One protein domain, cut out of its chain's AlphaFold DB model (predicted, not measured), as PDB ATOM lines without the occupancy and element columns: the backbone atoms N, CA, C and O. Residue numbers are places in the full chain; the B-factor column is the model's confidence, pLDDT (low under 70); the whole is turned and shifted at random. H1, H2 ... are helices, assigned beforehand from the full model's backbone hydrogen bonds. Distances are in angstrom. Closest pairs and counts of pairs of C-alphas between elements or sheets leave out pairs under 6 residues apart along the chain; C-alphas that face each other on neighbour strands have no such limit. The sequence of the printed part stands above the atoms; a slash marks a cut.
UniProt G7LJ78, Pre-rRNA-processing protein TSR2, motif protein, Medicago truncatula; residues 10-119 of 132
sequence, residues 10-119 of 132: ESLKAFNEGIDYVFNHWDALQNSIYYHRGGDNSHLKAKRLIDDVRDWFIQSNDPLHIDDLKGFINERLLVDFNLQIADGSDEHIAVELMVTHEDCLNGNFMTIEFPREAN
ATOM      1  N   GLU A  10     161.093 205.381 144.742       89.44
ATOM      2  CA  GLU A  10     162.473 205.807 144.992       89.44
ATOM      3  C   GLU A  10     162.695 207.298 144.705       89.44
ATOM      4  O   GLU A  10     163.373 207.956 145.489       89.44
ATOM      5  N   SER A  11     162.068 207.863 143.666       90.12
ATOM      6  CA  SER A  11     162.196 209.293 143.351       90.12
ATOM      7  C   SER A  11     161.658 210.187 144.464       90.12
ATOM      8  O   SER A  11     162.272 211.194 144.793       90.12
ATOM      9  N   LEU A  12     160.532 209.813 145.081       91.94
ATOM     10  CA  LEU A  12     159.983 210.563 146.214       91.94
ATOM     11  C   LEU A  12     160.888 210.460 147.445       91.94
ATOM     12  O   LEU A  12     161.077 211.434 148.170       91.94
ATOM     13  N   LYS A  13     161.458 209.276 147.686       91.75
ATOM     14  CA  LYS A  13     162.389 209.068 148.794       91.75
ATOM     15  C   LYS A  13     163.667 209.891 148.613       91.75
ATOM     16  O   LYS A  13     164.056 210.586 149.544       91.75
ATOM     17  N   ALA A  14     164.267 209.843 147.424       90.75
ATOM     18  CA  ALA A  14     165.438 210.640 147.070       90.75
ATOM     19  C   ALA A  14     165.158 212.135 147.234       90.75
ATOM     20  O   ALA A  14     165.923 212.842 147.882       90.75
ATOM     21  N   PHE A  15     164.010 212.596 146.739       92.75
ATOM     22  CA  PHE A  15     163.607 213.988 146.876       92.75
ATOM     23  C   PHE A  15     163.512 214.427 148.342       92.75
ATOM     24  O   PHE A  15     164.059 215.461 148.717       92.75
ATOM     25  N   ASN A  16     162.884 213.615 149.195       93.81
ATOM     26  CA  ASN A  16     162.765 213.916 150.620       93.81
ATOM     27  C   ASN A  16     164.123 213.990 151.333       93.81
ATOM     28  O   ASN A  16     164.285 214.850 152.198       93.81
ATOM     29  N   GLU A  17     165.069 213.118 150.972       92.50
ATOM     30  CA  GLU A  17     166.447 213.133 151.484       92.50
ATOM     31  C   GLU A  17     167.208 214.386 151.015       92.50
ATOM     32  O   GLU A  17     167.948 214.986 151.795       92.50
ATOM     33  N   GLY A  18     166.991 214.807 149.764       92.44
ATOM     34  CA  GLY A  18     167.533 216.049 149.216       92.44
ATOM     35  C   GLY A  18     167.011 217.284 149.951       92.44
ATOM     36  O   GLY A  18     167.807 218.096 150.408       92.44
ATOM     37  N   ILE A  19     165.693 217.387 150.166       94.81
ATOM     38  CA  ILE A  19     165.100 218.489 150.947       94.81
ATOM     39  C   ILE A  19     165.709 218.554 152.352       94.81
ATOM     40  O   ILE A  19     166.098 219.636 152.795       94.81
ATOM     41  N   ASP A  20     165.799 217.416 153.053       94.19
ATOM     42  CA  ASP A  20     166.397 217.376 154.392       94.19
ATOM     43  C   ASP A  20     167.821 217.928 154.366       94.19
ATOM     44  O   ASP A  20     168.183 218.754 155.202       94.19
ATOM     45  N   TYR A  21     168.623 217.491 153.396       92.62
ATOM     46  CA  TYR A  21     169.998 217.942 153.259       92.62
ATOM     47  C   TYR A  21     170.078 219.457 153.036       92.62
ATOM     48  O   TYR A  21     170.779 220.129 153.793       92.62
ATOM     49  N   VAL A  22     169.326 219.994 152.072       94.62
ATOM     50  CA  VAL A  22     169.339 221.423 151.721       94.62
ATOM     51  C   VAL A  22     169.031 222.294 152.942       94.62
ATOM     52  O   VAL A  22     169.790 223.202 153.276       94.62
ATOM     53  N   PHE A  23     167.963 221.985 153.682       95.56
ATOM     54  CA  PHE A  23     167.595 222.773 154.863       95.56
ATOM     55  C   PHE A  23     168.548 222.573 156.049       95.56
ATOM     56  O   PHE A  23     168.819 223.525 156.789       95.56
ATOM     57  N   ASN A  24     169.089 221.367 156.237       92.88
ATOM     58  CA  ASN A  24     170.051 221.098 157.308       92.88
ATOM     59  C   ASN A  24     171.416 221.762 157.071       92.88
ATOM     60  O   ASN A  24     172.130 222.017 158.038       92.88
ATOM     61  N   HIS A  25     171.747 222.101 155.822       92.31
ATOM     62  CA  HIS A  25     172.979 222.807 155.454       92.31
ATOM     63  C   HIS A  25     172.759 224.296 155.158       92.31
ATOM     64  O   HIS A  25     173.699 225.006 154.804       92.31
ATOM     65  N   TRP A  26     171.537 224.806 155.338       95.69
ATOM     66  CA  TRP A  26     171.270 226.228 155.171       95.69
ATOM     67  C   TRP A  26     171.647 227.023 156.423       95.69
ATOM     68  O   TRP A  26     170.892 227.079 157.400       95.69
ATOM     69  N   ASP A  27     172.788 227.709 156.366       94.81
ATOM     70  CA  ASP A  27     173.341 228.485 157.482       94.81
ATOM     71  C   ASP A  27     172.347 229.463 158.116       94.81
ATOM     72  O   ASP A  27     172.316 229.600 159.340       94.81
ATOM     73  N   ALA A  28     171.506 230.146 157.333       95.25
ATOM     74  CA  ALA A  28     170.541 231.093 157.887       95.25
ATOM     75  C   ALA A  28     169.513 230.395 158.795       95.25
ATOM     76  O   ALA A  28     169.227 230.874 159.899       95.25
ATOM     77  N   LEU A  29     169.011 229.229 158.371       95.38
ATOM     78  CA  LEU A  29     168.096 228.418 159.167       95.38
ATOM     79  C   LEU A  29     168.816 227.824 160.385       95.38
ATOM     80  O   LEU A  29     168.317 227.969 161.503       95.38
ATOM     81  N   GLN A  30     170.008 227.247 160.212       95.69
ATOM     82  CA  GLN A  30     170.777 226.667 161.322       95.69
ATOM     83  C   GLN A  30     171.133 227.712 162.388       95.69
ATOM     84  O   GLN A  30     170.926 227.493 163.584       95.69
ATOM     85  N   ASN A  31     171.559 228.903 161.968       94.12
ATOM     86  CA  ASN A  31     171.807 230.023 162.871       94.12
ATOM     87  C   ASN A  31     170.526 230.459 163.589       94.12
ATOM     88  O   ASN A  31     170.552 230.735 164.788       94.12
ATOM     89  N   SER A  32     169.384 230.508 162.898       93.38
ATOM     90  CA  SER A  32     168.110 230.882 163.528       93.38
ATOM     91  C   SER A  32     167.684 229.905 164.631       93.38
ATOM     92  O   SER A  32     167.139 230.328 165.655       93.38
ATOM     93  N   ILE A  33     167.988 228.617 164.449       94.00
ATOM     94  CA  ILE A  33     167.767 227.566 165.437       94.00
ATOM     95  C   ILE A  33     168.707 227.763 166.627       94.00
ATOM     96  O   ILE A  33     168.224 227.846 167.758       94.00
ATOM     97  N   TYR A  34     170.011 227.902 166.366       93.62
ATOM     98  CA  TYR A  34     171.051 228.084 167.383       93.62
ATOM     99  C   TYR A  34     170.813 229.325 168.257       93.62
ATOM    100  O   TYR A  34     170.918 229.267 169.478       93.62
ATOM    101  N   TYR A  35     170.432 230.448 167.645       93.25
ATOM    102  CA  TYR A  35     170.132 231.693 168.355       93.25
ATOM    103  C   TYR A  35     168.697 231.764 168.902       93.25
ATOM    104  O   TYR A  35     168.260 232.839 169.311       93.25
ATOM    105  N   HIS A  36     167.948 230.656 168.899       90.94
ATOM    106  CA  HIS A  36     166.574 230.573 169.409       90.94
ATOM    107  C   HIS A  36     165.626 231.641 168.842       90.94
ATOM    108  O   HIS A  36     164.681 232.066 169.509       90.94
ATOM    109  N   ARG A  37     165.824 232.066 167.587       86.81
ATOM    110  CA  ARG A  37     164.973 233.096 166.967       86.81
ATOM    111  C   ARG A  37     163.509 232.651 166.824       86.81
ATOM    112  O   ARG A  37     162.616 233.488 166.783       86.81
ATOM    113  N   GLY A  38     163.258 231.339 166.837       85.56
ATOM    114  CA  GLY A  38     161.920 230.737 166.895       85.56
ATOM    115  C   GLY A  38     161.426 230.344 168.297       85.56
ATOM    116  O   GLY A  38     160.380 229.695 168.399       85.56
ATOM    117  N   GLY A  39     162.147 230.713 169.360       91.69
ATOM    118  CA  GLY A  39     161.925 230.258 170.737       91.69
ATOM    119  C   GLY A  39     162.414 228.826 170.990       91.69
ATOM    120  O   GLY A  39     163.088 228.232 170.151       91.69
ATOM    121  N   ASP A  40     162.040 228.251 172.135       89.44
ATOM    122  CA  ASP A  40     162.508 226.925 172.592       89.44
ATOM    123  C   ASP A  40     162.163 225.778 171.627       89.44
ATOM    124  O   ASP A  40     162.838 224.754 171.585       89.44
ATOM    125  N   ASN A  41     161.130 225.969 170.805       93.06
ATOM    126  CA  ASN A  41     160.668 224.998 169.815       93.06
ATOM    127  C   ASN A  41     161.214 225.271 168.397       93.06
ATOM    128  O   ASN A  41     160.620 224.807 167.422       93.06
ATOM    129  N   SER A  42     162.315 226.020 168.251       92.50
ATOM    130  CA  SER A  42     162.920 226.372 166.952       92.50
ATOM    131  C   SER A  42     163.205 225.147 166.070       92.50
ATOM    132  O   SER A  42     162.865 225.150 164.889       92.50
ATOM    133  N   HIS A  43     163.712 224.055 166.646       93.75
ATOM    134  CA  HIS A  43     163.925 222.790 165.932       93.75
ATOM    135  C   HIS A  43     162.623 222.174 165.391       93.75
ATOM    136  O   HIS A  43     162.587 221.667 164.271       93.75
ATOM    137  N   LEU A  44     161.533 222.227 166.166       95.75
ATOM    138  CA  LEU A  44     160.230 221.713 165.727       95.75
ATOM    139  C   LEU A  44     159.646 222.565 164.599       95.75
ATOM    140  O   LEU A  44     159.025 222.023 163.689       95.75
ATOM    141  N   LYS A  45     159.858 223.884 164.642       96.38
ATOM    142  CA  LYS A  45     159.464 224.798 163.564       96.38
ATOM    143  C   LYS A  45     160.256 224.542 162.285       96.38
ATOM    144  O   LYS A  45     159.663 224.500 161.218       96.38
ATOM    145  N   ALA A  46     161.558 224.275 162.391       96.25
ATOM    146  CA  ALA A  46     162.385 223.932 161.236       96.25
ATOM    147  C   ALA A  46     161.917 222.626 160.579       96.25
ATOM    148  O   ALA A  46     161.761 222.563 159.364       96.25
ATOM    149  N   LYS A  47     161.590 221.610 161.387       96.31
ATOM    150  CA  LYS A  47     160.997 220.370 160.873       96.31
ATOM    151  C   LYS A  47     159.660 220.616 160.166       96.31
ATOM    152  O   LYS A  47     159.431 220.064 159.098       96.31
ATOM    153  N   ARG A  48     158.794 221.461 160.738       96.81
ATOM    154  CA  ARG A  48     157.520 221.835 160.103       96.81
ATOM    155  C   ARG A  48     157.729 222.553 158.777       96.81
ATOM    156  O   ARG A  48     157.032 222.220 157.838       96.81
ATOM    157  N   LEU A  49     158.696 223.466 158.683       96.81
ATOM    158  CA  LEU A  49     159.055 224.115 157.419       96.81
ATOM    159  C   LEU A  49     159.444 223.083 156.348       96.81
ATOM    160  O   LEU A  49     158.965 223.161 155.223       96.81
ATOM    161  N   ILE A  50     160.278 222.104 156.705       97.06
ATOM    162  CA  ILE A  50     160.691 221.027 155.794       97.06
ATOM    163  C   ILE A  50     159.477 220.211 155.318       97.06
ATOM    164  O   ILE A  50     159.334 219.963 154.120       97.06
ATOM    165  N   ASP A  51     158.596 219.815 156.238       96.88
ATOM    166  CA  ASP A  51     157.387 219.047 155.915       96.88
ATOM    167  C   ASP A  51     156.404 219.868 155.051       96.88
ATOM    168  O   ASP A  51     155.901 219.374 154.045       96.88
ATOM    169  N   ASP A  52     156.222 221.148 155.368       96.62
ATOM    170  CA  ASP A  52     155.400 222.098 154.616       96.62
ATOM    171  C   ASP A  52     155.913 222.290 153.173       96.62
ATOM    172  O   ASP A  52     155.120 222.370 152.234       96.62
ATOM    173  N   VAL A  53     157.235 222.339 152.969       96.62
ATOM    174  CA  VAL A  53     157.842 222.434 151.629       96.62
ATOM    175  C   VAL A  53     157.635 221.142 150.840       96.62
ATOM    176  O   VAL A  53     157.285 221.203 149.663       96.62
ATOM    177  N   ARG A  54     157.782 219.969 151.466       95.31
ATOM    178  CA  ARG A  54     157.468 218.680 150.818       95.31
ATOM    179  C   ARG A  54     156.025 218.645 150.335       95.31
ATOM    180  O   ARG A  54     155.762 218.300 149.181       95.31
ATOM    181  N   ASP A  55     155.106 219.036 151.209       93.94
ATOM    182  CA  ASP A  55     153.684 219.103 150.902       93.94
ATOM    183  C   ASP A  55     153.399 220.093 149.771       93.94
ATOM    184  O   ASP A  55     152.616 219.777 148.872       93.94
ATOM    185  N   TRP A  56     154.079 221.244 149.751       94.38
ATOM    186  CA  TRP A  56     153.971 222.216 148.667       94.38
ATOM    187  C   TRP A  56     154.327 221.597 147.309       94.38
ATOM    188  O   TRP A  56     153.565 221.754 146.357       94.38
ATOM    189  N   PHE A  57     155.416 220.827 147.213       92.50
ATOM    190  CA  PHE A  57     155.808 220.159 145.964       92.50
ATOM    191  C   PHE A  57     154.809 219.081 145.520       92.50
ATOM    192  O   PHE A  57     154.536 218.941 144.330       92.50
ATOM    193  N   ILE A  58     154.239 218.326 146.463       87.75
ATOM    194  CA  ILE A  58     153.283 217.248 146.158       87.75
ATOM    195  C   ILE A  58     151.916 217.808 145.735       87.75
ATOM    196  O   ILE A  58     151.255 217.249 144.855       87.75
ATOM    197  N   GLN A  59     151.467 218.885 146.384       86.19
ATOM    198  CA  GLN A  59     150.126 219.444 146.199       86.19
ATOM    199  C   GLN A  59     150.046 220.450 145.051       86.19
ATOM    200  O   GLN A  59     148.967 220.646 144.486       86.19
ATOM    201  N   SER A  60     151.163 221.082 144.694       80.44
ATOM    202  CA  SER A  60     151.186 222.072 143.626       80.44
ATOM    203  C   SER A  60     150.896 221.445 142.258       80.44
ATOM    204  O   SER A  60     151.254 220.303 141.949       80.44
ATOM    205  N   ASN A  61     150.188 222.204 141.423       71.88
ATOM    206  CA  ASN A  61     149.917 221.828 140.040       71.88
ATOM    207  C   ASN A  61     150.989 222.444 139.139       71.88
ATOM    208  O   ASN A  61     151.294 223.624 139.277       71.88
ATOM    209  N   ASP A  62     151.529 221.653 138.212       69.88
ATOM    210  CA  ASP A  62     152.530 222.128 137.257       69.88
ATOM    211  C   ASP A  62     151.991 223.288 136.395       69.88
ATOM    212  O   ASP A  62     150.834 223.228 135.951       69.88
ATOM    213  N   PRO A  63     152.828 224.290 136.067       80.50
ATOM    214  CA  PRO A  63     154.256 224.396 136.392       80.50
ATOM    215  C   PRO A  63     154.537 225.052 137.757       80.50
ATOM    216  O   PRO A  63     153.920 226.049 138.120       80.50
ATOM    217  N   LEU A  64     155.529 224.522 138.479       89.44
ATOM    218  CA  LEU A  64     156.062 225.139 139.697       89.44
ATOM    219  C   LEU A  64     156.915 226.364 139.347       89.44
ATOM    220  O   LEU A  64     157.807 226.280 138.500       89.44
ATOM    221  N   HIS A  65     156.685 227.485 140.029       92.56
ATOM    222  CA  HIS A  65     157.491 228.693 139.876       92.56
ATOM    223  C   HIS A  65     158.405 228.902 141.084       92.56
ATOM    224  O   HIS A  65     157.976 228.827 142.234       92.56
ATOM    225  N   ILE A  66     159.678 229.201 140.814       93.19
ATOM    226  CA  ILE A  66     160.687 229.407 141.861       93.19
ATOM    227  C   ILE A  66     160.344 230.588 142.779       93.19
ATOM    228  O   ILE A  66     160.581 230.515 143.981       93.19
ATOM    229  N   ASP A  67     159.743 231.652 142.239       93.94
ATOM    230  CA  ASP A  67     159.337 232.810 143.036       93.94
ATOM    231  C   ASP A  67     158.213 232.472 144.025       93.94
ATOM    232  O   ASP A  67     158.221 232.995 145.139       93.94
ATOM    233  N   ASP A  68     157.312 231.549 143.670       94.50
ATOM    234  CA  ASP A  68     156.255 231.075 144.572       94.50
ATOM    235  C   ASP A  68     156.848 230.240 145.716       94.50
ATOM    236  O   ASP A  68     156.502 230.450 146.879       94.50
ATOM    237  N   LEU A  69     157.800 229.348 145.408       95.62
ATOM    238  CA  LEU A  69     158.530 228.574 146.417       95.62
ATOM    239  C   LEU A  69     159.317 229.492 147.364       95.62
ATOM    240  O   LEU A  69     159.252 229.341 148.584       95.62
ATOM    241  N   LYS A  70     160.041 230.468 146.808       95.38
ATOM    242  CA  LYS A  70     160.815 231.448 147.580       95.38
ATOM    243  C   LYS A  70     159.907 232.278 148.485       95.38
ATOM    244  O   LYS A  70     160.213 232.461 149.660       95.38
ATOM    245  N   GLY A  71     158.776 232.752 147.958       94.94
ATOM    246  CA  GLY A  71     157.765 233.478 148.727       94.94
ATOM    247  C   GLY A  71     157.228 232.649 149.892       94.94
ATOM    248  O   GLY A  71     157.207 233.130 151.024       94.94
ATOM    249  N   PHE A  72     156.889 231.385 149.634       95.94
ATOM    250  CA  PHE A  72     156.423 230.445 150.649       95.94
ATOM    251  C   PHE A  72     157.454 230.220 151.765       95.94
ATOM    252  O   PHE A  72     157.129 230.350 152.945       95.94
ATOM    253  N   ILE A  73     158.710 229.933 151.410       96.69
ATOM    254  CA  ILE A  73     159.790 229.724 152.386       96.69
ATOM    255  C   ILE A  73     160.014 230.993 153.220       96.69
ATOM    256  O   ILE A  73     160.065 230.920 154.450       96.69
ATOM    257  N   ASN A  74     160.097 232.160 152.577       96.19
ATOM    258  CA  ASN A  74     160.323 233.432 153.264       96.19
ATOM    259  C   ASN A  74     159.176 233.806 154.210       96.19
ATOM    260  O   ASN A  74     159.431 234.283 155.317       96.19
ATOM    261  N   GLU A  75     157.922 233.556 153.826       96.50
ATOM    262  CA  GLU A  75     156.769 233.764 154.705       96.50
ATOM    263  C   GLU A  75     156.884 232.911 155.973       96.50
ATOM    264  O   GLU A  75     156.746 233.423 157.089       96.50
ATOM    265  N   ARG A  76     157.205 231.620 155.828       95.44
ATOM    266  CA  ARG A  76     157.374 230.712 156.970       95.44
ATOM    267  C   ARG A  76     158.533 231.122 157.872       95.44
ATOM    268  O   ARG A  76     158.363 231.161 159.088       95.44
ATOM    269  N   LEU A  77     159.682 231.491 157.306       95.12
ATOM    270  CA  LEU A  77     160.830 231.981 158.078       95.12
ATOM    271  C   LEU A  77     160.503 233.256 158.863       95.12
ATOM    272  O   LEU A  77     160.884 233.384 160.032       95.12
ATOM    273  N   LEU A  78     159.754 234.176 158.260       95.44
ATOM    274  CA  LEU A  78     159.321 235.391 158.935       95.44
ATOM    275  C   LEU A  78     158.364 235.075 160.093       95.44
ATOM    276  O   LEU A  78     158.568 235.565 161.203       95.44
ATOM    277  N   VAL A  79     157.350 234.240 159.862       94.88
ATOM    278  CA  VAL A  79     156.329 233.908 160.869       94.88
ATOM    279  C   VAL A  79     156.911 233.097 162.027       94.88
ATOM    280  O   VAL A  79     156.639 233.393 163.192       94.88
ATOM    281  N   ASP A  80     157.725 232.084 161.732       94.06
ATOM    282  CA  ASP A  80     158.182 231.131 162.741       94.06
ATOM    283  C   ASP A  80     159.482 231.542 163.434       94.06
ATOM    284  O   ASP A  80     159.674 231.188 164.604       94.06
ATOM    285  N   PHE A  81     160.346 232.304 162.760       94.56
ATOM    286  CA  PHE A  81     161.678 232.668 163.253       94.56
ATOM    287  C   PHE A  81     161.927 234.178 163.304       94.56
ATOM    288  O   PHE A  81     163.018 234.586 163.701       94.56
ATOM    289  N   ASN A  82     160.967 235.019 162.895       93.50
ATOM    290  CA  ASN A  82     161.186 236.460 162.728       93.50
ATOM    291  C   ASN A  82     162.463 236.745 161.908       93.50
ATOM    292  O   ASN A  82     163.274 237.615 162.245       93.50
ATOM    293  N   LEU A  83     162.687 235.925 160.876       93.06
ATOM    294  CA  LEU A  83     163.881 235.953 160.046       93.06
ATOM    295  C   LEU A  83     163.539 236.536 158.677       93.06
ATOM    296  O   LEU A  83     162.635 236.062 157.998       93.06
ATOM    297  N   GLN A  84     164.299 237.551 158.278       93.38
ATOM    298  CA  GLN A  84     164.347 238.044 156.907       93.38
ATOM    299  C   GLN A  84     165.723 237.707 156.350       93.38
ATOM    300  O   GLN A  84     166.738 238.058 156.960       93.38
ATOM    301  N   ILE A  85     165.747 237.009 155.222       92.81
ATOM    302  CA  ILE A  85     166.980 236.661 154.529       92.81
ATOM    303  C   ILE A  85     167.451 237.888 153.747       92.81
ATOM    304  O   ILE A  85     166.680 238.501 153.015       92.81
ATOM    305  N   ALA A  86     168.702 238.294 153.965       89.25
ATOM    306  CA  ALA A  86     169.279 239.506 153.375       89.25
ATOM    307  C   ALA A  86     170.553 239.231 152.563       89.25
ATOM    308  O   ALA A  86     171.022 240.107 151.843       89.25
ATOM    309  N   ASP A  87     171.117 238.032 152.691       90.31
ATOM    310  CA  ASP A  87     172.316 237.587 151.983       90.31
ATOM    311  C   ASP A  87     172.004 236.917 150.632       90.31
ATOM    312  O   ASP A  87     172.925 236.545 149.911       90.31
ATOM    313  N   GLY A  88     170.718 236.780 150.282       91.81
ATOM    314  CA  GLY A  88     170.249 236.133 149.054       91.81
ATOM    315  C   GLY A  88     170.322 234.604 149.080       91.81
ATOM    316  O   GLY A  88     170.135 233.963 148.047       91.81
ATOM    317  N   SER A  89     170.608 233.994 150.236       94.38
ATOM    318  CA  SER A  89     170.706 232.534 150.344       94.38
ATOM    319  C   SER A  89     169.373 231.817 150.097       94.38
ATOM    320  O   SER A  89     169.376 230.680 149.640       94.38
ATOM    321  N   ASP A  90     168.237 232.483 150.306       93.19
ATOM    322  CA  ASP A  90     166.897 231.971 150.007       93.19
ATOM    323  C   ASP A  90     166.691 231.681 148.515       93.19
ATOM    324  O   ASP A  90     166.031 230.702 148.162       93.19
ATOM    325  N   GLU A  91     167.291 232.484 147.633       93.94
ATOM    326  CA  GLU A  91     167.263 232.234 146.192       93.94
ATOM    327  C   GLU A  91     168.042 230.966 145.835       93.94
ATOM    328  O   GLU A  91     167.530 230.117 145.106       93.94
ATOM    329  N   HIS A  92     169.239 230.792 146.401       93.44
ATOM    330  CA  HIS A  92     170.041 229.591 146.174       93.44
ATOM    331  C   HIS A  92     169.315 228.326 146.653       93.44
ATOM    332  O   HIS A  92     169.226 227.353 145.908       93.44
ATOM    333  N   ILE A  93     168.718 228.370 147.847       96.12
ATOM    334  CA  ILE A  93     167.941 227.257 148.406       96.12
ATOM    335  C   ILE A  93     166.730 226.926 147.530       96.12
ATOM    336  O   ILE A  93     166.475 225.757 147.245       96.12
ATOM    337  N   ALA A  94     165.999 227.935 147.046       96.31
ATOM    338  CA  ALA A  94     164.876 227.706 146.141       96.31
ATOM    339  C   ALA A  94     165.327 227.062 144.816       96.31
ATOM    340  O   ALA A  94     164.661 226.146 144.330       96.31
ATOM    341  N   VAL A  95     166.466 227.488 144.249       94.69
ATOM    342  CA  VAL A  95     167.050 226.863 143.047       94.69
ATOM    343  C   VAL A  95     167.405 225.404 143.318       94.69
ATOM    344  O   VAL A  95     167.016 224.532 142.542       94.69
ATOM    345  N   GLU A  96     168.110 225.120 144.414       94.56
ATOM    346  CA  GLU A  96     168.572 223.770 144.748       94.56
ATOM    347  C   GLU A  96     167.398 222.797 144.945       94.56
ATOM    348  O   GLU A  96     167.416 221.681 144.419       94.56
ATOM    349  N   LEU A  97     166.322 223.243 145.603       95.44
ATOM    350  CA  LEU A  97     165.088 222.466 145.767       95.44
ATOM    351  C   LEU A  97     164.396 222.177 144.426       95.44
ATOM    352  O   LEU A  97     163.958 221.052 144.187       95.44
ATOM    353  N   MET A  98     164.316 223.171 143.536       94.25
ATOM    354  CA  MET A  98     163.714 223.021 142.205       94.25
ATOM    355  C   MET A  98     164.523 222.074 141.308       94.25
ATOM    356  O   MET A  98     163.940 221.236 140.619       94.25
ATOM    357  N   VAL A  99     165.855 222.170 141.343       92.19
ATOM    358  CA  VAL A  99     166.755 221.251 140.629       92.19
ATOM    359  C   VAL A  99     166.596 219.833 141.167       92.19
ATOM    360  O   VAL A  99     166.354 218.917 140.388       92.19
ATOM    361  N   THR A 100     166.628 219.662 142.492       92.44
ATOM    362  CA  THR A 100     166.439 218.361 143.155       92.44
ATOM    363  C   THR A 100     165.096 217.727 142.777       92.44
ATOM    364  O   THR A 100     165.021 216.524 142.519       92.44
ATOM    365  N   HIS A 101     164.032 218.531 142.697       92.44
ATOM    366  CA  HIS A 101     162.717 218.080 142.250       92.44
ATOM    367  C   HIS A 101     162.744 217.577 140.800       92.44
ATOM    368  O   HIS A 101     162.300 216.460 140.526       92.44
ATOM    369  N   GLU A 102     163.285 218.370 139.872       91.31
ATOM    370  CA  GLU A 102     163.346 218.011 138.451       91.31
ATOM    371  C   GLU A 102     164.249 216.792 138.204       91.31
ATOM    372  O   GLU A 102     163.876 215.890 137.452       91.31
ATOM    373  N   ASP A 103     165.395 216.703 138.879       90.75
ATOM    374  CA  ASP A 103     166.285 215.541 138.836       90.75
ATOM    375  C   ASP A 103     165.558 214.267 139.292       90.75
ATOM    376  O   ASP A 103     165.525 213.268 138.563       90.75
ATOM    377  N   CYS A 104     164.856 214.321 140.430       91.38
ATOM    378  CA  CYS A 104     164.075 213.191 140.936       91.38
ATOM    379  C   CYS A 104     162.945 212.775 139.990       91.38
ATOM    380  O   CYS A 104     162.699 211.574 139.818       91.38
ATOM    381  N   LEU A 105     162.259 213.738 139.364       89.75
ATOM    382  CA  LEU A 105     161.230 213.466 138.357       89.75
ATOM    383  C   LEU A 105     161.798 212.765 137.117       89.75
ATOM    384  O   LEU A 105     161.091 211.975 136.489       89.75
ATOM    385  N   ASN A 106     163.059 213.032 136.779       87.94
ATOM    386  CA  ASN A 106     163.766 212.399 135.668       87.94
ATOM    387  C   ASN A 106     164.489 211.099 136.068       87.94
ATOM    388  O   ASN A 106     165.066 210.435 135.210       87.94
ATOM    389  N   GLY A 107     164.441 210.714 137.350       85.38
ATOM    390  CA  GLY A 107     165.170 209.557 137.877       85.38
ATOM    391  C   GLY A 107     166.688 209.758 137.918       85.38
ATOM    392  O   GLY A 107     167.429 208.780 137.989       85.38
ATOM    393  N   ASN A 108     167.148 211.009 137.844       85.56
ATOM    394  CA  ASN A 108     168.537 211.381 138.051       85.56
ATOM    395  C   ASN A 108     168.758 211.605 139.548       85.56
ATOM    396  O   ASN A 108     168.148 212.488 140.140       85.56
ATOM    397  N   PHE A 109     169.617 210.803 140.171       82.62
ATOM    398  CA  PHE A 109     169.898 210.909 141.607       82.62
ATOM    399  C   PHE A 109     171.333 211.336 141.904       82.62
ATOM    400  O   PHE A 109     171.699 211.391 143.073       82.62
ATOM    401  N   MET A 110     172.129 211.666 140.878       74.19
ATOM    402  CA  MET A 110     173.545 212.035 141.026       74.19
ATOM    403  C   MET A 110     173.739 213.196 142.007       74.19
ATOM    404  O   MET A 110     174.635 213.172 142.843       74.19
ATOM    405  N   THR A 111     172.852 214.191 141.956       69.94
ATOM    406  CA  THR A 111     172.863 215.364 142.845       69.94
ATOM    407  C   THR A 111     172.488 215.030 144.292       69.94
ATOM    408  O   THR A 111     172.757 215.818 145.193       69.94
ATOM    409  N   ILE A 112     171.925 213.842 144.538       73.44
ATOM    410  CA  ILE A 112     171.411 213.383 145.835       73.44
ATOM    411  C   ILE A 112     172.288 212.270 146.424       73.44
ATOM    412  O   ILE A 112     172.172 211.970 147.606       73.44
ATOM    413  N   GLU A 113     173.209 211.673 145.659       74.50
ATOM    414  CA  GLU A 113     174.147 210.667 146.183       74.50
ATOM    415  C   GLU A 113     175.012 211.229 147.315       74.50
ATOM    416  O   GLU A 113     175.130 210.606 148.372       74.50
ATOM    417  N   PHE A 114     175.533 212.446 147.139       72.62
ATOM    418  CA  PHE A 114     176.281 213.131 148.187       72.62
ATOM    419  C   PHE A 114     175.401 213.468 149.409       72.62
ATOM    420  O   PHE A 114     175.729 213.015 150.509       72.62
ATOM    421  N   PRO A 115     174.248 214.154 149.250       71.38
ATOM    422  CA  PRO A 115     173.262 214.329 150.317       71.38
ATOM    423  C   PRO A 115     172.869 213.050 151.062       71.38
ATOM    424  O   PRO A 115     172.754 213.052 152.286       71.38
ATOM    425  N   ARG A 116     172.677 211.934 150.349       74.62
ATOM    426  CA  ARG A 116     172.330 210.624 150.922       74.62
ATOM    427  C   ARG A 116     173.406 210.107 151.851       74.62
ATOM    428  O   ARG A 116     173.086 209.640 152.944       74.62
ATOM    429  N   GLU A 117     174.656 210.162 151.413       73.94
ATOM    430  CA  GLU A 117     175.772 209.679 152.213       73.94
ATOM    431  C   GLU A 117     176.056 210.626 153.388       73.94
ATOM    432  O   GLU A 117     176.230 210.155 154.510       73.94
ATOM    433  N   ALA A 118     175.960 211.944 153.188       70.62
ATOM    434  CA  ALA A 118     176.074 212.943 154.254       70.62
ATOM    435  C   ALA A 118     174.975 212.796 155.326       70.62
ATOM    436  O   ALA A 118     175.253 212.863 156.524       70.62
ATOM    437  N   ASN A 119     173.732 212.508 154.921       70.06
ATOM    438  CA  ASN A 119     172.628 212.229 155.845       70.06
ATOM    439  C   ASN A 119     172.828 210.912 156.627       70.06
ATOM    440  O   ASN A 119     172.360 210.790 157.759       70.06
TER     441      ASN A 119
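AT A GLANCE: This is residues 10 to 119 of the 132 residues of the protein "Pre-rRNA-processing protein TSR2, motif protein" of Medicago truncatula (UniProt G7LJ78). Four long helices, H1, H3, H4 and H5, pack in a ring, each touching the next, with H1 and H4 across from each other. Short H2 caps one end of the ring, and H6 crosses the outside of H1. The 110 printed residues hold six named helices, H1 to H6 in chain order, and no named strand: all helix, mostly crossed in packing. The whole is compact, with a radius of gyration of the C-alphas of 13.6 A and spans of 39 by 30 by 24 A.

HOW THE PARTS SIT: H1, residues 10 to 24, touches H5, residues 89 to 105, at a shallow tilt of 12 degrees, opposite ways; their closest C-alphas, of Ser 11 and Cys 104, are 5.0 A apart. H2, residues 27 to 34, forms a hairpin with H3, residues 42 to 59, whose residues 42 to 46 alone touch it; the closest C-alphas, of Ile 33 and Ser 42, are 5.2 A apart. H3 touches H1 with residues 50 to 54 alone, the closest C-alphas being those of Asp 20 and Ile 50, 6.9 A. H3 and H4, residues 66 to 81, form a hairpin at a shallow tilt of 25 degrees, closest at C-alphas 45 and 80, 6.5 A. H4 touches H5 at a steep tilt of 56 degrees, closest at C-alphas 70 and 94, 5.7 A. H6, residues 110 to 119, touches H1 at a steep tilt of 61 degrees, closest at C-alphas 21 and 115, 5.7 A. H1 and H4 are apart. Every O i to N i+4 pair is within hydrogen-bond range in H1 to H5, and 4 of 6 in H6.

IN THESE COORDINATES: H1 begins at C-alpha 10 (162.473, 205.807, 144.992) and is 21.0 A long; H3 measures 25.3 A, H4 21.7 A and H5 24.4 A. H6 ends at C-alpha 119 (172.628, 212.229, 155.845).

THE WHOLE: The C-alphas farthest apart, of Asp 40 and Asn 106, are 39.7 A apart. The printed part has no cut and no long link. Residues 62 and 111 have pLDDT under 70.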